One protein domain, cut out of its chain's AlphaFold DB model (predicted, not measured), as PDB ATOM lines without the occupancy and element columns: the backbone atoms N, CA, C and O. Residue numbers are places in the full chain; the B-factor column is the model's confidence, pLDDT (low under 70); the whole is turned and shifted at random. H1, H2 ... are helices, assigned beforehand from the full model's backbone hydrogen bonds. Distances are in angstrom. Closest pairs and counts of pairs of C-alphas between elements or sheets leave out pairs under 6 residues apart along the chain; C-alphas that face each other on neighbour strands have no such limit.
ATOM      1  N   HIS A 161     129.092 218.930  36.913       60.50
ATOM      2  CA  HIS A 161     128.792 219.883  35.833       60.50
ATOM      3  C   HIS A 161     127.752 219.337  34.836       60.50
ATOM      4  O   HIS A 161     126.824 220.048  34.445       60.50
ATOM      5  N   PHE A 162     127.815 218.040  34.509       66.19
ATOM      6  CA  PHE A 162     126.820 217.387  33.649       66.19
ATOM      7  C   PHE A 162     125.431 217.268  34.294       66.19
ATOM      8  O   PHE A 162     124.428 217.172  33.586       66.19
ATOM      9  N   TYR A 163     125.327 217.336  35.626       71.94
ATOM     10  CA  TYR A 163     124.038 217.222  36.316       71.94
ATOM     11  C   TYR A 163     123.148 218.430  36.040       71.94
ATOM     12  O   TYR A 163     121.931 218.283  35.905       71.94
ATOM     13  N   PHE A 164     123.752 219.611  35.906       83.19
ATOM     14  CA  PHE A 164     123.038 220.834  35.569       83.19
ATOM     15  C   PHE A 164     122.914 221.054  34.067       83.19
ATOM     16  O   PHE A 164     122.194 221.961  33.673       83.19
ATOM     17  N   HIS A 165     123.512 220.212  33.216       85.44
ATOM     18  CA  HIS A 165     123.442 220.381  31.764       85.44
ATOM     19  C   HIS A 165     121.989 220.449  31.275       85.44
ATOM     20  O   HIS A 165     121.585 221.429  30.657       85.44
ATOM     21  N   ALA A 166     121.156 219.464  31.629       86.75
ATOM     22  CA  ALA A 166     119.746 219.457  31.229       86.75
ATOM     23  C   ALA A 166     118.960 220.649  31.808       86.75
ATOM     24  O   ALA A 166     118.149 221.254  31.105       86.75
ATOM     25  N   ALA A 167     119.227 221.007  33.071       89.94
ATOM     26  CA  ALA A 167     118.598 222.150  33.729       89.94
ATOM     27  C   ALA A 167     118.979 223.462  33.031       89.94
ATOM     28  O   ALA A 167     118.102 224.238  32.666       89.94
ATOM     29  N   CYS A 168     120.261 223.669  32.741       91.56
ATOM     30  CA  CYS A 168     120.767 224.864  32.084       91.56
ATOM     31  C   CYS A 168     120.409 224.937  30.606       91.56
ATOM     32  O   CYS A 168     120.106 226.021  30.128       91.56
ATOM     33  N   SER A 169     120.343 223.818  29.882       91.50
ATOM     34  CA  SER A 169     119.811 223.805  28.515       91.50
ATOM     35  C   SER A 169     118.343 224.235  28.491       91.50
ATOM     36  O   SER A 169     117.932 225.017  27.633       91.50
ATOM     37  N   LYS A 170     117.540 223.755  29.448       92.56
ATOM     38  CA  LYS A 170     116.138 224.161  29.591       92.56
ATOM     39  C   LYS A 170     116.016 225.626  30.011       92.56
ATOM     40  O   LYS A 170     115.220 226.355  29.425       92.56
ATOM     41  N   ALA A 171     116.809 226.062  30.986       92.25
ATOM     42  CA  ALA A 171     116.798 227.430  31.489       92.25
ATOM     43  C   ALA A 171     117.254 228.431  30.417       92.25
ATOM     44  O   ALA A 171     116.605 229.457  30.233       92.25
ATOM     45  N   ALA A 172     118.293 228.097  29.643       93.38
ATOM     46  CA  ALA A 172     118.765 228.897  28.517       93.38
ATOM     47  C   ALA A 172     117.635 229.137  27.511       93.38
ATOM     48  O   ALA A 172     117.267 230.290  27.292       93.38
ATOM     49  N   LYS A 173     116.994 228.066  27.023       93.62
ATOM     50  CA  LYS A 173     115.846 228.147  26.103       93.62
ATOM     51  C   LYS A 173     114.677 228.947  26.689       93.62
ATOM     52  O   LYS A 173     114.126 229.803  26.011       93.62
ATOM     53  N   ARG A 174     114.318 228.708  27.958       93.88
ATOM     54  CA  ARG A 174     113.240 229.441  28.654       93.88
ATOM     55  C   ARG A 174     113.544 230.927  28.838       93.88
ATOM     56  O   ARG A 174     112.618 231.722  28.958       93.88
ATOM     57  N   SER A 175     114.820 231.290  28.935       90.88
ATOM     58  CA  SER A 175     115.241 232.666  29.200       90.88
ATOM     59  C   SER A 175     115.288 233.551  27.955       90.88
ATOM     60  O   SER A 175     115.456 234.767  28.098       90.88
ATOM     61  N   ILE A 176     115.150 232.963  26.762       90.38
ATOM     62  CA  ILE A 176     115.093 233.707  25.505       90.38
ATOM     63  C   ILE A 176     113.873 234.618  25.495       90.38
ATOM     64  O   ILE A 176     112.771 234.254  25.901       90.38
ATOM     65  N   ASP A 177     114.109 235.835  25.023       88.44
ATOM     66  CA  ASP A 177     113.083 236.839  24.817       88.44
ATOM     67  C   ASP A 177     112.876 236.981  23.312       88.44
ATOM     68  O   ASP A 177     113.621 237.704  22.653       88.44
ATOM     69  N   ILE A 178     111.921 236.217  22.777       88.06
ATOM     70  CA  ILE A 178     111.713 236.074  21.328       88.06
ATOM     71  C   ILE A 178     111.425 237.435  20.687       88.06
ATOM     72  O   ILE A 178     111.985 237.755  19.644       88.06
ATOM     73  N   ASP A 179     110.605 238.270  21.327       87.31
ATOM     74  CA  ASP A 179     110.269 239.596  20.802       87.31
ATOM     75  C   ASP A 179     111.506 240.498  20.713       87.31
ATOM     76  O   ASP A 179     111.678 241.241  19.742       87.31
ATOM     77  N   ARG A 180     112.399 240.416  21.709       87.69
ATOM     78  CA  ARG A 180     113.665 241.157  21.690       87.69
ATOM     79  C   ARG A 180     114.610 240.620  20.623       87.69
ATOM     80  O   ARG A 180     115.176 241.413  19.880       87.69
ATOM     81  N   GLU A 181     114.758 239.305  20.529       88.12
ATOM     82  CA  GLU A 181     115.602 238.662  19.522       88.12
ATOM     83  C   GLU A 181     115.161 239.055  18.104       88.12
ATOM     84  O   GLU A 181     115.986 239.469  17.297       88.12
ATOM     85  N   LEU A 182     113.853 239.048  17.822       88.56
ATOM     86  CA  LEU A 182     113.287 239.515  16.549       88.56
ATOM     87  C   LEU A 182     113.569 241.001  16.274       88.56
ATOM     88  O   LEU A 182     113.720 241.410  15.120       88.56
ATOM     89  N   ALA A 183     113.616 241.836  17.314       88.56
ATOM     90  CA  ALA A 183     113.977 243.243  17.175       88.56
ATOM     91  C   ALA A 183     115.481 243.434  16.907       88.56
ATOM     92  O   ALA A 183     115.846 244.272  16.083       88.56
ATOM     93  N   GLU A 184     116.335 242.660  17.583       87.06
ATOM     94  CA  GLU A 184     117.802 242.700  17.483       87.06
ATOM     95  C   GLU A 184     118.304 242.148  16.140       87.06
ATOM     96  O   GLU A 184     119.201 242.726  15.532       87.06
ATOM     97  N   THR A 185     117.663 241.096  15.634       89.50
ATOM     98  CA  THR A 185     117.991 240.435  14.358       89.50
ATOM     99  C   THR A 185     117.296 241.072  13.153       89.50
ATOM    100  O   THR A 185     117.344 240.557  12.034       89.50
ATOM    101  N   ARG A 186     116.632 242.222  13.329       90.69
ATOM    102  CA  ARG A 186     115.930 242.888  12.227       90.69
ATOM    103  C   ARG A 186     116.909 243.260  11.111       90.69
ATOM    104  O   ARG A 186     117.765 244.127  11.275       90.69
ATOM    105  N   GLY A 187     116.685 242.684   9.933       88.19
ATOM    106  CA  GLY A 187     117.510 242.910   8.744       88.19
ATOM    107  C   GLY A 187     118.644 241.901   8.573       88.19
ATOM    108  O   GLY A 187     119.395 242.030   7.610       88.19
ATOM    109  N   PHE A 188     118.752 240.907   9.458       91.38
ATOM    110  CA  PHE A 188     119.631 239.760   9.265       91.38
ATOM    111  C   PHE A 188     119.057 238.825   8.198       91.38
ATOM    112  O   PHE A 188     117.841 238.698   8.026       91.38
ATOM    113  N   SER A 189     119.943 238.144   7.483       90.50
ATOM    114  CA  SER A 189     119.606 236.956   6.707       90.50
ATOM    115  C   SER A 189     119.192 235.801   7.628       90.50
ATOM    116  O   SER A 189     119.406 235.826   8.842       90.50
ATOM    117  N   GLY A 190     118.614 234.745   7.047       90.00
ATOM    118  CA  GLY A 190     118.248 233.546   7.808       90.00
ATOM    119  C   GLY A 190     119.446 232.898   8.510       90.00
ATOM    120  O   GLY A 190     119.334 232.510   9.667       90.00
ATOM    121  N   GLN A 191     120.610 232.855   7.850       89.12
ATOM    122  CA  GLN A 191     121.829 232.298   8.441       89.12
ATOM    123  C   GLN A 191     122.364 233.165   9.587       89.12
ATOM    124  O   GLN A 191     122.768 232.637  10.616       89.12
ATOM    125  N   GLU A 192     122.356 234.490   9.428       88.19
ATOM    126  CA  GLU A 192     122.786 235.417  10.484       88.19
ATOM    127  C   GLU A 192     121.855 235.352  11.700       88.19
ATOM    128  O   GLU A 192     122.327 235.390  12.833       88.19
ATOM    129  N   THR A 193     120.548 235.195  11.472       90.38
ATOM    130  CA  THR A 193     119.557 235.015  12.542       90.38
ATOM    131  C   THR A 193     119.812 233.724  13.314       90.38
ATOM    132  O   THR A 193     119.848 233.745  14.539       90.38
ATOM    133  N   GLU A 194     120.054 232.613  12.614       89.94
ATOM    134  CA  GLU A 194     120.366 231.336  13.260       89.94
ATOM    135  C   GLU A 194     121.684 231.405  14.044       89.94
ATOM    136  O   GLU A 194     121.742 230.983  15.196       89.94
ATOM    137  N   ASN A 195     122.732 232.001  13.467       88.38
ATOM    138  CA  ASN A 195     124.011 232.182  14.157       88.38
ATOM    139  C   ASN A 195     123.852 233.046  15.420       88.38
ATOM    140  O   ASN A 195     124.415 232.722  16.465       88.38
ATOM    141  N   TYR A 196     123.057 234.119  15.342       90.44
ATOM    142  CA  TYR A 196     122.725 234.955  16.497       90.44
ATOM    143  C   TYR A 196     121.997 234.153  17.580       90.44
ATOM    144  O   TYR A 196     122.386 234.200  18.747       90.44
ATOM    145  N   HIS A 197     120.974 233.385  17.193       92.12
ATOM    146  CA  HIS A 197     120.189 232.552  18.100       92.12
ATOM    147  C   HIS A 197     121.058 231.520  18.829       92.12
ATOM    148  O   HIS A 197     120.997 231.400  20.055       92.12
ATOM    149  N   GLN A 198     121.904 230.795  18.090       91.25
ATOM    150  CA  GLN A 198     122.799 229.790  18.666       91.25
ATOM    151  C   GLN A 198     123.819 230.416  19.619       91.25
ATOM    152  O   GLN A 198     124.072 229.862  20.691       91.25
ATOM    153  N   GLN A 199     124.346 231.599  19.290       89.75
ATOM    154  CA  GLN A 199     125.257 232.310  20.182       89.75
ATOM    155  C   GLN A 199     124.541 232.828  21.444       89.75
ATOM    156  O   GLN A 199     125.076 232.698  22.545       89.75
ATOM    157  N   ASP A 200     123.308 233.345  21.335       91.81
ATOM    158  CA  ASP A 200     122.520 233.783  22.503       91.81
ATOM    159  C   ASP A 200     122.215 232.591  23.423       91.81
ATOM    160  O   ASP A 200     122.390 232.668  24.645       91.81
ATOM    161  N   LEU A 201     121.826 231.451  22.837       92.94
ATOM    162  CA  LEU A 201     121.638 230.187  23.549       92.94
ATOM    163  C   LEU A 201     122.909 229.734  24.259       92.94
ATOM    164  O   LEU A 201     122.830 229.364  25.437       92.94
ATOM    165  N   ARG A 202     124.057 229.772  23.567       90.50
ATOM    166  CA  ARG A 202     125.360 229.427  24.139       90.50
ATOM    167  C   ARG A 202     125.600 230.284  25.368       90.50
ATOM    168  O   ARG A 202     125.607 229.727  26.460       90.50
ATOM    169  N   CYS A 203     125.665 231.609  25.250       91.31
ATOM    170  CA  CYS A 203     125.957 232.504  26.377       91.31
ATOM    171  C   CYS A 203     125.023 232.307  27.577       91.31
ATOM    172  O   CYS A 203     125.464 232.329  28.725       91.31
ATOM    173  N   ARG A 204     123.724 232.082  27.344       93.75
ATOM    174  CA  ARG A 204     122.764 231.779  28.421       93.75
ATOM    175  C   ARG A 204     123.072 230.467  29.116       93.75
ATOM    176  O   ARG A 204     123.020 230.391  30.342       93.75
ATOM    177  N   PHE A 205     123.395 229.440  28.341       92.31
ATOM    178  CA  PHE A 205     123.842 228.167  28.880       92.31
ATOM    179  C   PHE A 205     125.138 228.338  29.687       92.31
ATOM    180  O   PHE A 205     125.246 227.789  30.786       92.31
ATOM    181  N   GLN A 206     126.077 229.162  29.214       90.62
ATOM    182  CA  GLN A 206     127.311 229.467  29.940       90.62
ATOM    183  C   GLN A 206     127.037 230.179  31.264       90.62
ATOM    184  O   GLN A 206     127.501 229.738  32.310       90.62
ATOM    185  N   ALA A 207     126.210 231.222  31.244       91.81
ATOM    186  CA  ALA A 207     125.829 231.957  32.441       91.81
ATOM    187  C   ALA A 207     125.115 231.061  33.466       91.81
ATOM    188  O   ALA A 207     125.411 231.128  34.658       91.81
ATOM    189  N   CYS A 208     124.214 230.180  33.017       92.44
ATOM    190  CA  CYS A 208     123.558 229.221  33.904       92.44
ATOM    191  C   CYS A 208     124.545 228.208  34.496       92.44
ATOM    192  O   CYS A 208     124.519 227.962  35.699       92.44
ATOM    193  N   THR A 209     125.418 227.617  33.675       90.19
ATOM    194  CA  THR A 209     126.375 226.605  34.154       90.19
ATOM    195  C   THR A 209     127.405 227.203  35.102       90.19
ATOM    196  O   THR A 209     127.711 226.590  36.122       90.19
ATOM    197  N   MET A 210     127.865 228.424  34.830       89.81
ATOM    198  CA  MET A 210     128.690 229.198  35.751       89.81
ATOM    199  C   MET A 210     127.975 229.416  37.087       89.81
ATOM    200  O   MET A 210     128.538 229.109  38.136       89.81
ATOM    201  N   HIS A 211     126.723 229.882  37.058       89.38
ATOM    202  CA  HIS A 211     125.930 230.104  38.267       89.38
ATOM    203  C   HIS A 211     125.735 228.811  39.074       89.38
ATOM    204  O   HIS A 211     125.958 228.793  40.282       89.38
ATOM    205  N   ALA A 212     125.392 227.707  38.407       88.75
ATOM    206  CA  ALA A 212     125.250 226.403  39.048       88.75
ATOM    207  C   ALA A 212     126.570 225.923  39.676       88.75
ATOM    208  O   ALA A 212     126.573 225.393  40.786       88.75
ATOM    209  N   ARG A 213     127.703 226.132  38.993       87.88
ATOM    210  CA  ARG A 213     129.031 225.764  39.501       87.88
ATOM    211  C   ARG A 213     129.420 226.592  40.720       87.88
ATOM    212  O   ARG A 213     129.925 226.022  41.679       87.88
ATOM    213  N   MET A 214     129.125 227.890  40.720       88.12
ATOM    214  CA  MET A 214     129.324 228.754  41.887       88.12
ATOM    215  C   MET A 214     128.535 228.253  43.099       88.12
ATOM    216  O   MET A 214     129.114 228.101  44.167       88.12
ATOM    217  N   GLN A 215     127.261 227.887  42.928       86.81
ATOM    218  CA  GLN A 215     126.481 227.318  44.031       86.81
ATOM    219  C   GLN A 215     127.057 225.989  44.542       86.81
ATOM    220  O   GLN A 215     127.038 225.724  45.740       86.81
ATOM    221  N   LEU A 216     127.552 225.122  43.651       87.31
ATOM    222  CA  LEU A 216     128.189 223.866  44.060       87.31
ATOM    223  C   LEU A 216     129.446 224.114  44.897       87.31
ATOM    224  O   LEU A 216     129.636 223.427  45.899       87.31
ATOM    225  N   ILE A 217     130.270 225.089  44.508       89.31
ATOM    226  CA  ILE A 217     131.465 225.494  45.259       89.31
ATOM    227  C   ILE A 217     131.070 225.952  46.664       89.31
ATOM    228  O   ILE A 217     131.596 225.419  47.637       89.31
ATOM    229  N   GLU A 218     130.078 226.837  46.779       87.81
ATOM    230  CA  GLU A 218     129.577 227.330  48.071       87.81
ATOM    231  C   GLU A 218     129.046 226.212  48.982       87.81
ATOM    232  O   GLU A 218     129.145 226.297  50.204       87.81
ATOM    233  N   MET A 219     128.455 225.163  48.402       85.00
ATOM    234  CA  MET A 219     127.873 224.056  49.167       85.00
ATOM    235  C   MET A 219     128.882 222.990  49.586       85.00
ATOM    236  O   MET A 219     128.700 222.366  50.633       85.00
ATOM    237  N   HIS A 220     129.873 222.708  48.739       86.38
ATOM    238  CA  HIS A 220     130.704 221.509  48.869       86.38
ATOM    239  C   HIS A 220     132.168 221.798  49.183       86.38
ATOM    240  O   HIS A 220     132.854 220.897  49.667       86.38
ATOM    241  N   CYS A 221     132.652 223.013  48.940       89.06
ATOM    242  CA  CYS A 221     134.024 223.384  49.255       89.06
ATOM    243  C   CYS A 221     134.097 224.038  50.636       89.06
ATOM    244  O   CYS A 221     133.183 224.746  51.061       89.06
ATOM    245  N   ALA A 222     135.181 223.770  51.366       83.94
ATOM    246  CA  ALA A 222     135.380 224.371  52.677       83.94
ATOM    247  C   ALA A 222     135.477 225.900  52.525       83.94
ATOM    248  O   ALA A 222     136.234 226.371  51.672       83.94
ATOM    249  N   PRO A 223     134.739 226.686  53.329       82.75
ATOM    250  CA  PRO A 223     134.818 228.136  53.249       82.75
ATOM    251  C   PRO A 223     136.238 228.596  53.590       82.75
ATOM    252  O   PRO A 223     136.823 228.149  54.579       82.75
ATOM    253  N   GLY A 224     136.783 229.495  52.775       83.56
ATOM    254  CA  GLY A 224     138.146 229.996  52.909       83.56
ATOM    255  C   GLY A 224     138.813 230.223  51.557       83.56
ATOM    256  O   GLY A 224     138.155 230.239  50.518       83.56
ATOM    257  N   GLU A 225     140.136 230.365  51.595       83.31
ATOM    258  CA  GLU A 225     140.973 230.738  50.448       83.31
ATOM    259  C   GLU A 225     140.784 229.811  49.239       83.31
ATOM    260  O   GLU A 225     140.695 230.289  48.116       83.31
ATOM    261  N   GLU A 226     140.626 228.501  49.452       84.62
ATOM    262  CA  GLU A 226     140.419 227.543  48.356       84.62
ATOM    263  C   GLU A 226     139.091 227.766  47.614       84.62
ATOM    264  O   GLU A 226     139.043 227.693  46.382       84.62
ATOM    265  N   ALA A 227     138.004 228.039  48.339       87.25
ATOM    266  CA  ALA A 227     136.705 228.303  47.728       87.25
ATOM    267  C   ALA A 227     136.733 229.626  46.949       87.25
ATOM    268  O   ALA A 227     136.280 229.663  45.805       87.25
ATOM    269  N   ASP A 228     137.322 230.676  47.528       89.25
ATOM    270  CA  ASP A 228     137.468 231.987  46.888       89.25
ATOM    271  C   ASP A 228     138.329 231.910  45.617       89.25
ATOM    272  O   ASP A 228     137.924 232.404  44.557       89.25
ATOM    273  N   ASP A 229     139.473 231.221  45.686       89.88
ATOM    274  CA  ASP A 229     140.339 230.950  44.536       89.88
ATOM    275  C   ASP A 229     139.583 230.168  43.460       89.88
ATOM    276  O   ASP A 229     139.627 230.519  42.280       89.88
ATOM    277  N   THR A 230     138.819 229.145  43.850       90.75
ATOM    278  CA  THR A 230     138.047 228.343  42.896       90.75
ATOM    279  C   THR A 230     136.933 229.154  42.234       90.75
ATOM    280  O   THR A 230     136.736 229.047  41.020       90.75
ATOM    281  N   HIS A 231     136.234 230.009  42.986       90.69
ATOM    282  CA  HIS A 231     135.263 230.955  42.437       90.69
ATOM    283  C   HIS A 231     135.910 231.886  41.412       90.69
ATOM    284  O   HIS A 231     135.348 232.089  40.330       90.69
ATOM    285  N   ALA A 232     137.083 232.438  41.728       90.44
ATOM    286  CA  ALA A 232     137.816 233.324  40.836       90.44
ATOM    287  C   ALA A 232     138.275 232.598  39.562       90.44
ATOM    288  O   ALA A 232     138.066 233.118  38.466       90.44
ATOM    289  N   THR A 233     138.828 231.389  39.693       90.75
ATOM    290  CA  THR A 233     139.273 230.550  38.570       90.75
ATOM    291  C   THR A 233     138.115 230.201  37.642       90.75
ATOM    292  O   THR A 233     138.204 230.419  36.435       90.75
ATOM    293  N   VAL A 234     136.994 229.718  38.191       89.19
ATOM    294  CA  VAL A 234     135.798 229.405  37.398       89.19
ATOM    295  C   VAL A 234     135.258 230.666  36.736       89.19
ATOM    296  O   VAL A 234     135.034 230.668  35.532       89.19
ATOM    297  N   SER A 235     135.082 231.755  37.483       89.00
ATOM    298  CA  SER A 235     134.556 233.000  36.919       89.00
ATOM    299  C   SER A 235     135.398 233.517  35.757       89.00
ATOM    300  O   SER A 235     134.864 233.852  34.695       89.00
ATOM    301  N   ARG A 236     136.721 233.504  35.925       88.62
ATOM    302  CA  ARG A 236     137.654 233.934  34.888       88.62
ATOM    303  C   ARG A 236     137.593 233.034  33.662       88.62
ATOM    304  O   ARG A 236     137.483 233.557  32.567       88.62
ATOM    305  N   TYR A 237     137.554 231.714  33.832       88.75
ATOM    306  CA  TYR A 237     137.441 230.782  32.709       88.75
ATOM    307  C   TYR A 237     136.221 231.069  31.816       88.75
ATOM    308  O   TYR A 237     136.351 231.148  30.597       88.75
ATOM    309  N   TYR A 238     135.045 231.277  32.417       88.31
ATOM    310  CA  TYR A 238     133.827 231.607  31.665       88.31
ATOM    311  C   TYR A 238     133.884 233.007  31.040       88.31
ATOM    312  O   TYR A 238     133.315 233.230  29.975       88.31
ATOM    313  N   THR A 239     134.548 233.952  31.709       86.38
ATOM    314  CA  THR A 239     134.731 235.318  31.205       86.38
ATOM    315  C   THR A 239     135.643 235.327  29.985       86.38
ATOM    316  O   THR A 239     135.272 235.902  28.970       86.38
ATOM    317  N   ASP A 240     136.794 234.665  30.068       85.62
ATOM    318  CA  ASP A 240     137.771 234.594  28.988       85.62
ATOM    319  C   ASP A 240     137.203 233.856  27.769       85.62
ATOM    320  O   ASP A 240     137.381 234.338  26.659       85.62
ATOM    321  N   ASP A 241     136.470 232.745  27.937       86.12
ATOM    322  CA  ASP A 241     135.803 232.066  26.805       86.12
ATOM    323  C   ASP A 241     134.858 233.015  26.050       86.12
ATOM    324  O   ASP A 241     134.859 233.071  24.823       86.12
ATOM    325  N   LEU A 242     134.112 233.834  26.792       85.44
ATOM    326  CA  LEU A 242     133.201 234.816  26.220       85.44
ATOM    327  C   LEU A 242     133.925 236.011  25.581       85.44
ATOM    328  O   LEU A 242     133.397 236.619  24.651       85.44
ATOM    329  N   GLU A 243     135.112 236.373  26.074       84.94
ATOM    330  CA  GLU A 243     135.979 237.347  25.405       84.94
ATOM    331  C   GLU A 243     136.488 236.813  24.068       84.94
ATOM    332  O   GLU A 243     136.508 237.573  23.108       84.94
ATOM    333  N   LEU A 244     136.836 235.525  23.980       82.56
ATOM    334  CA  LEU A 244     137.242 234.909  22.712       82.56
ATOM    335  C   LEU A 244     136.115 234.944  21.687       82.56
ATOM    336  O   LEU A 244     136.343 235.341  20.545       82.56
ATOM    337  N   ASP A 245     134.900 234.599  22.115       81.38
ATOM    338  CA  ASP A 245     133.716 234.735  21.272       81.38
ATOM    339  C   ASP A 245     133.508 236.201  20.856       81.38
ATOM    340  O   ASP A 245     133.200 236.486  19.705       81.38
ATOM    341  N   LEU A 246     133.685 237.170  21.761       82.62
ATOM    342  CA  LEU A 246     133.557 238.584  21.403       82.62
ATOM    343  C   LEU A 246     134.620 239.018  20.385       82.62
ATOM    344  O   LEU A 246     134.292 239.761  19.461       82.62
ATOM    345  N   ASP A 247     135.865 238.572  20.548       78.88
ATOM    346  CA  ASP A 247     136.978 238.904  19.661       78.88
ATOM    347  C   ASP A 247     136.738 238.353  18.247       78.88
ATOM    348  O   ASP A 247     136.921 239.096  17.279       78.88
ATOM    349  N   GLU A 248     136.222 237.123  18.119       74.06
ATOM    350  CA  GLU A 248     135.817 236.525  16.835       74.06
ATOM    351  C   GLU A 248     134.753 237.374  16.118       74.06
ATOM    352  O   GLU A 248     134.787 237.541  14.899       74.06
ATOM    353  N   TYR A 249     133.839 237.984  16.876       70.12
ATOM    354  CA  TYR A 249     132.809 238.874  16.338       70.12
ATOM    355  C   TYR A 249     133.301 240.319  16.150       70.12
ATOM    356  O   TYR A 249     132.644 241.097  15.455       70.12
ATOM    357  N   SER A 250     134.422 240.701  16.773       61.66
ATOM    358  CA  SER A 250     134.977 242.064  16.773       61.66
ATOM    359  C   SER A 250     135.645 242.458  15.452       61.66
ATOM    360  O   SER A 250     135.745 243.650  15.134       61.66
ATOM    361  N   GLU A 251     136.042 241.475  14.645       54.50
ATOM    362  CA  GLU A 251     136.582 241.718  13.316       54.50
ATOM    363  C   GLU A 251     135.456 242.143  12.351       54.50
ATOM    364  O   GLU A 251     134.500 241.411  12.121       54.50
ATOM    365  N   LEU A 252     135.595 243.345  11.765       45.75
ATOM    366  CA  LEU A 252     134.731 243.980  10.744       45.75
ATOM    367  C   LEU A 252     133.507 244.774  11.246       45.75
ATOM    368  O   LEU A 252     132.377 244.418  10.947       45.75
ATOM    369  N   LEU A 253     133.720 245.937  11.885       46.56
ATOM    370  CA  LEU A 253     132.829 247.132  11.882       46.56
ATOM    371  C   LEU A 253     131.328 246.968  12.273       46.56
ATOM    372  O   LEU A 253     130.608 247.963  12.315       46.56
ATOM    373  N   ASN A 254     130.864 245.764  12.617       50.03
ATOM    374  CA  ASN A 254     129.468 245.378  12.869       50.03
ATOM    375  C   ASN A 254     129.314 244.444  14.090       50.03
ATOM    376  O   ASN A 254     128.209 243.959  14.358       50.03
ATOM    377  N   ALA A 255     130.398 244.221  14.839       51.44
ATOM    378  CA  ALA A 255     130.481 243.343  16.007       51.44
ATOM    379  C   ALA A 255     129.357 243.557  17.024       51.44
ATOM    380  O   ALA A 255     128.729 242.618  17.504       51.44
ATOM    381  N   THR A 256     129.024 244.820  17.292       54.22
ATOM    382  CA  THR A 256     128.001 245.189  18.277       54.22
ATOM    383  C   THR A 256     126.572 244.900  17.825       54.22
ATOM    384  O   THR A 256     125.673 244.944  18.659       54.22
ATOM    385  N   ARG A 257     126.325 244.648  16.529       62.09
ATOM    386  CA  ARG A 257     125.006 244.192  16.057       62.09
ATOM    387  C   ARG A 257     124.860 242.677  16.136       62.09
ATOM    388  O   ARG A 257     123.768 242.216  16.435       62.09
ATOM    389  N   HIS A 258     125.926 241.928  15.869       76.00
ATOM    390  CA  HIS A 258     125.851 240.472  15.718       76.00
ATOM    391  C   HIS A 258     126.176 239.714  17.005       76.00
ATOM    392  O   HIS A 258     125.786 238.557  17.129       76.00
ATOM    393  N   PHE A 259     126.843 240.353  17.970       85.12
ATOM    394  CA  PHE A 259     127.062 239.755  19.278       85.12
ATOM    395  C   PHE A 259     125.816 239.915  20.162       85.12
ATOM    396  O   PHE A 259     125.357 241.046  20.365       85.12
ATOM    397  N   PRO A 260     125.252 238.825  20.714       89.44
ATOM    398  CA  PRO A 260     123.987 238.918  21.420       89.44
ATOM    399  C   PRO A 260     124.022 239.836  22.638       89.44
ATOM    400  O   PRO A 260     124.980 239.882  23.423       89.44
ATOM    401  N   ARG A 261     122.919 240.561  22.844       87.75
ATOM    402  CA  ARG A 261     122.801 241.514  23.955       87.75
ATOM    403  C   ARG A 261     122.949 240.836  25.316       87.75
ATOM    404  O   ARG A 261     123.542 241.421  26.221       87.75
ATOM    405  N   PHE A 262     122.451 239.604  25.465       90.38
ATOM    406  CA  PHE A 262     122.647 238.835  26.694       90.38
ATOM    407  C   PHE A 262     124.127 238.517  26.934       90.38
ATOM    408  O   PHE A 262     124.598 238.723  28.048       90.38
ATOM    409  N   CYS A 263     124.863 238.075  25.908       89.81
ATOM    410  CA  CYS A 263     126.305 237.827  25.995       89.81
ATOM    411  C   CYS A 263     127.052 239.082  26.463       89.81
ATOM    412  O   CYS A 263     127.837 239.037  27.407       89.81
ATOM    413  N   THR A 264     126.727 240.236  25.872       86.88
ATOM    414  CA  THR A 264     127.297 241.531  26.272       86.88
ATOM    415  C   THR A 264     126.979 241.863  27.734       86.88
ATOM    416  O   THR A 264     127.867 242.264  28.486       86.88
ATOM    417  N   ALA A 265     125.721 241.676  28.157       87.69
ATOM    418  CA  ALA A 265     125.298 241.908  29.539       87.69
ATOM    419  C   ALA A 265     126.046 240.998  30.523       87.69
ATOM    420  O   ALA A 265     126.508 241.453  31.567       87.69
ATOM    421  N   PHE A 266     126.173 239.717  30.174       89.12
ATOM    422  CA  PHE A 266     126.859 238.713  30.974       89.12
ATOM    423  C   PHE A 266     128.342 239.060  31.138       89.12
ATOM    424  O   PHE A 266     128.820 239.119  32.272       89.12
ATOM    425  N   LEU A 267     129.037 239.398  30.047       87.44
ATOM    426  CA  LEU A 267     130.440 239.814  30.087       87.44
ATOM    427  C   LEU A 267     130.642 241.073  30.944       87.44
ATOM    428  O   LEU A 267     131.552 241.132  31.773       87.44
ATOM    429  N   ALA A 268     129.774 242.077  30.775       84.38
ATOM    430  CA  ALA A 268     129.828 243.314  31.550       84.38
ATOM    431  C   ALA A 268     129.643 243.057  33.054       84.38
ATOM    432  O   ALA A 268     130.380 243.617  33.871       84.38
ATOM    433  N   TYR A 269     128.704 242.173  33.411       84.69
ATOM    434  CA  TYR A 269     128.468 241.768  34.794       84.69
ATOM    435  C   TYR A 269     129.697 241.075  35.397       84.69
ATOM    436  O   TYR A 269     130.110 241.427  36.503       84.69
ATOM    437  N   GLN A 270     130.333 240.153  34.663       84.81
ATOM    438  CA  GLN A 270     131.519 239.441  35.157       84.81
ATOM    439  C   GLN A 270     132.716 240.356  35.389       84.81
ATOM    440  O   GLN A 270     133.374 240.283  36.427       84.81
ATOM    441  N   LYS A 271     132.956 241.295  34.473       82.44
ATOM    442  CA  LYS A 271     134.064 242.250  34.600       82.44
ATOM    443  C   LYS A 271     133.852 243.295  35.691       82.44
ATOM    444  O   LYS A 271     134.741 244.118  35.907       82.44
ATOM    445  N   LYS A 272     132.673 243.330  36.332       73.44
ATOM    446  CA  LYS A 272     132.219 244.457  37.165       73.44
ATOM    447  C   LYS A 272     132.438 245.793  36.446       73.44
ATOM    448  O   LYS A 272     132.725 246.813  37.077       73.44
ATOM    449  N   ALA A 273     132.385 245.773  35.113       60.25
ATOM    450  CA  ALA A 273     132.718 246.931  34.320       60.25
ATOM    451  C   ALA A 273     131.624 247.963  34.568       60.25
ATOM    452  O   ALA A 273     130.456 247.710  34.284       60.25
ATOM    453  N   VAL A 274     132.012 249.151  35.035       46.81
ATOM    454  CA  VAL A 274     131.166 250.355  35.033       46.81
ATOM    455  C   VAL A 274     131.014 250.872  33.594       46.81
ATOM    456  O   VAL A 274     131.008 252.069  33.329       46.81
ATOM    457  N   LEU A 275     130.894 249.973  32.615       46.41
ATOM    458  CA  LEU A 275     130.027 250.289  31.499       46.41
ATOM    459  C   LEU A 275     128.686 250.511  32.177       46.41
ATOM    460  O   LEU A 275     128.264 249.673  32.969       46.41
ATOM    461  N   THR A 276     128.080 251.672  31.983       47.16
ATOM    462  CA  THR A 276     126.687 251.899  32.348       47.16
ATOM    463  C   THR A 276     125.887 250.775  31.705       47.16
ATOM    464  O   THR A 276     125.514 250.882  30.540       47.16
ATOM    465  N   ILE A 277     125.720 249.664  32.431       52.97
ATOM    466  CA  ILE A 277     124.769 248.615  32.133       52.97
ATOM    467  C   ILE A 277     123.486 249.416  32.126       52.97
ATOM    468  O   ILE A 277     123.020 249.847  33.185       52.97
ATOM    469  N   ASP A 278     123.005 249.768  30.935       64.44
ATOM    470  CA  ASP A 278     121.755 250.487  30.865       64.44
ATOM    471  C   ASP A 278     120.702 249.633  31.596       64.44
ATOM    472  O   ASP A 278     120.866 248.421  31.821       64.44
ATOM    473  N   SER A 279     119.610 250.258  32.023       72.25
ATOM    474  CA  SER A 279     118.545 249.532  32.717       72.25
ATOM    475  C   SER A 279     118.048 248.310  31.930       72.25
ATOM    476  O   SER A 279     117.475 247.393  32.514       72.25
ATOM    477  N   GLU A 280     118.256 248.282  30.612       75.94
ATOM    478  CA  GLU A 280     117.871 247.201  29.725       75.94
ATOM    479  C   GLU A 280     118.821 245.994  29.799       75.94
ATOM    480  O   GLU A 280     118.328 244.888  30.017       75.94
ATOM    481  N   TYR A 281     120.147 246.163  29.713       77.56
ATOM    482  CA  TYR A 281     121.124 245.073  29.882       77.56
ATOM    483  C   TYR A 281     120.961 244.400  31.251       77.56
ATOM    484  O   TYR A 281     120.905 243.171  31.340       77.56
ATOM    485  N   ALA A 282     120.794 245.200  32.311       78.75
ATOM    486  CA  ALA A 282     120.564 244.692  33.662       78.75
ATOM    487  C   ALA A 282     119.254 243.901  33.735       78.75
ATOM    488  O   ALA A 282     119.211 242.807  34.295       78.75
ATOM    489  N   ARG A 283     118.176 244.423  33.135       83.38
ATOM    490  CA  ARG A 283     116.874 243.746  33.086       83.38
ATOM    491  C   ARG A 283     116.957 242.413  32.345       83.38
ATOM    492  O   ARG A 283     116.406 241.425  32.826       83.38
ATOM    493  N   VAL A 284     117.635 242.375  31.198       82.88
ATOM    494  CA  VAL A 284     117.817 241.159  30.393       82.88
ATOM    495  C   VAL A 284     118.584 240.099  31.180       82.88
ATOM    496  O   VAL A 284     118.139 238.951  31.249       82.88
ATOM    497  N   TYR A 285     119.686 240.490  31.818       85.00
ATOM    498  CA  TYR A 285     120.503 239.576  32.608       85.00
ATOM    499  C   TYR A 285     119.768 239.073  33.859       85.00
ATOM    500  O   TYR A 285     119.653 237.865  34.059       85.00
ATOM    501  N   ASN A 286     119.167 239.971  34.645       86.31
ATOM    502  CA  ASN A 286     118.445 239.617  35.873       86.31
ATOM    503  C   ASN A 286     117.221 238.728  35.605       86.31
ATOM    504  O   ASN A 286     116.959 237.793  36.363       86.31
ATOM    505  N   LYS A 287     116.490 238.970  34.505       88.19
ATOM    506  CA  LYS A 287     115.388 238.092  34.077       88.19
ATOM    507  C   LYS A 287     115.899 236.671  33.847       88.19
ATOM    508  O   LYS A 287     115.313 235.726  34.370       88.19
ATOM    509  N   ALA A 288     117.002 236.514  33.116       88.31
ATOM    510  CA  ALA A 288     117.584 235.199  32.871       88.31
ATOM    511  C   ALA A 288     118.094 234.543  34.161       88.31
ATOM    512  O   ALA A 288     117.765 233.388  34.409       88.31
ATOM    513  N   LEU A 289     118.799 235.289  35.021       88.19
ATOM    514  CA  LEU A 289     119.275 234.790  36.315       88.19
ATOM    515  C   LEU A 289     118.141 234.233  37.181       88.19
ATOM    516  O   LEU A 289     118.309 233.181  37.789       88.19
ATOM    517  N   SER A 290     116.977 234.889  37.205       91.25
ATOM    518  CA  SER A 290     115.825 234.396  37.971       91.25
ATOM    519  C   SER A 290     115.329 233.029  37.474       91.25
ATOM    520  O   SER A 290     115.022 232.148  38.274       91.25
ATOM    521  N   ILE A 291     115.329 232.820  36.153       91.25
ATOM    522  CA  ILE A 291     114.971 231.543  35.518       91.25
ATOM    523  C   ILE A 291     116.054 230.492  35.787       91.25
ATOM    524  O   ILE A 291     115.739 229.323  36.010       91.25
ATOM    525  N   PHE A 292     117.326 230.895  35.766       91.94
ATOM    526  CA  PHE A 292     118.445 230.001  36.056       91.94
ATOM    527  C   PHE A 292     118.370 229.498  37.494       91.94
ATOM    528  O   PHE A 292     118.408 228.288  37.698       91.94
ATOM    529  N   ALA A 293     118.177 230.397  38.462       88.75
ATOM    530  CA  ALA A 293     118.001 230.046  39.866       88.75
ATOM    531  C   ALA A 293     116.831 229.066  40.056       88.75
ATOM    532  O   ALA A 293     117.005 228.020  40.672       88.75
ATOM    533  N   GLU A 294     115.677 229.330  39.430       91.75
ATOM    534  CA  GLU A 294     114.501 228.451  39.500       91.75
ATOM    535  C   GLU A 294     114.799 227.010  39.030       91.75
ATOM    536  O   GLU A 294     114.420 226.043  39.693       91.75
ATOM    537  N   GLU A 295     115.455 226.839  37.877       90.38
ATOM    538  CA  GLU A 295     115.754 225.506  37.326       90.38
ATOM    539  C   GLU A 295     116.902 224.803  38.069       90.38
ATOM    540  O   GLU A 295     116.849 223.586  38.267       90.38
ATOM    541  N   VAL A 296     117.918 225.552  38.509       86.25
ATOM    542  CA  VAL A 296     119.040 225.026  39.300       86.25
ATOM    543  C   VAL A 296     118.550 224.554  40.670       86.25
ATOM    544  O   VAL A 296     118.853 223.423  41.058       86.25
ATOM    545  N   ASP A 297     117.710 225.332  41.355       87.75
ATOM    546  CA  ASP A 297     117.152 224.965  42.661       87.75
ATOM    547  C   ASP A 297     116.258 223.724  42.578       87.75
ATOM    548  O   ASP A 297     116.379 222.809  43.397       87.75
ATOM    549  N   LYS A 298     115.407 223.627  41.547       88.19
ATOM    550  CA  LYS A 298     114.602 222.418  41.286       88.19
ATOM    551  C   LYS A 298     115.478 221.180  41.110       88.19
ATOM    552  O   LYS A 298     115.167 220.101  41.627       88.19
ATOM    553  N   LYS A 299     116.586 221.319  40.376       85.94
ATOM    554  CA  LYS A 299     117.517 220.211  40.159       85.94
ATOM    555  C   LYS A 299     118.235 219.826  41.451       85.94
ATOM    556  O   LYS A 299     118.303 218.637  41.757       85.94
ATOM    557  N   LYS A 300     118.682 220.810  42.232       83.19
ATOM    558  CA  LYS A 300     119.307 220.627  43.547       83.19
ATOM    559  C   LYS A 300     118.394 219.886  44.525       83.19
ATOM    560  O   LYS A 300     118.827 218.916  45.136       83.19
ATOM    561  N   GLN A 301     117.120 220.269  44.623       85.12
ATOM    562  CA  GLN A 301     116.145 219.579  45.480       85.12
ATOM    563  C   GLN A 301     115.993 218.102  45.100       85.12
ATOM    564  O   GLN A 301     116.005 217.240  45.970       85.12
ATOM    565  N   THR A 302     115.942 217.808  43.798       83.06
ATOM    566  CA  THR A 302     115.845 216.429  43.287       83.06
ATOM    567  C   THR A 302     117.075 215.584  43.649       83.06
ATOM    568  O   THR A 302     116.970 214.370  43.797       83.06
ATOM    569  N   MET A 303     118.251 216.207  43.765       77.06
ATOM    570  CA  MET A 303     119.488 215.523  44.157       77.06
ATOM    571  C   MET A 303     119.550 215.221  45.655       77.06
ATOM    572  O   MET A 303     120.199 214.262  46.035       77.06
ATOM    573  N   MET A 304     118.901 216.023  46.500       75.06
ATOM    574  CA  MET A 304     118.886 215.796  47.951       75.06
ATOM    575  C   MET A 304     117.888 214.713  48.378       75.06
ATOM    576  O   MET A 304     117.977 214.203  49.491       75.06
ATOM    577  N   THR A 305     116.915 214.387  47.525       74.50
ATOM    578  CA  THR A 305     115.859 213.408  47.820       74.50
ATOM    579  C   THR A 305     116.167 211.984  47.357       74.50
ATOM    580  O   THR A 305     115.433 211.075  47.735       74.50
ATOM    581  N   ASN A 306     117.202 211.798  46.533       54.59
ATOM    582  CA  ASN A 306     117.616 210.512  45.962       54.59
ATOM    583  C   ASN A 306     118.975 210.093  46.517       54.59
ATOM    584  O   ASN A 306     119.167 208.872  46.699       54.59
TER     585      ASN A 306
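AT A GLANCE: This is residues 161 to 306 of the 306 residues of an uncharacterized protein of Globodera pallida (UniProt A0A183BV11). A long helical hairpin, H3 and H4 side by side and running opposite ways, makes the long axis, and short H6 packs on both to complete a three-helix up-and-down bundle, each helix running against the one before. On the side of H3 away from H4, H1 packs on it and H7 crosses it. The 146 printed residues include seven named helices, H1 to H7 in chain order, and no named strand; the class is all helix. The whole is compact, with a radius of gyration of the C-alphas of 16.1 A, and elongated, spanning 49 by 31 by 26 A.

HOW THE PARTS SIT: H3, residues 190 to 220, is the hub, touching 4 helices. It forms a hairpin with H4, residues 225 to 250, at 6 degrees; their closest C-alphas, Met 214 and His 231, are 6.4 A apart. H6, residues 261 to 270, touches H3 at C-alphas 203 and 263, 5.3 A apart. H7, residues 279 to 304, touches H3 at a steep tilt of 54 degrees, closest at C-alphas 208 and 292, 5.6 A apart. H1, residues 165 to 175, touches H3 at C-alphas 172 and 204, 4.9 A apart. H2, residues 178 to 184, is close to H3 but not clearly touching. H5, residues 255 to 258, touches H4 only at the corner. Every O i to N i+4 pair is within hydrogen-bond range in H1, H2, H3, H4, H6 and H7; H5 is too short for one.

IN THESE COORDINATES: H3 runs 44.6 A from C-alpha 190 at (118.248, 233.546, 7.808). H4 measures 36.0 A. H7 measures 37.0 A, ending at C-alpha 304 (118.886, 215.796, 47.951).

THE WHOLE: The printed part has no cut and no long link. pLDDT is under 70 at residues 161 to 162, 250 to 257, 273 to 278 and 306.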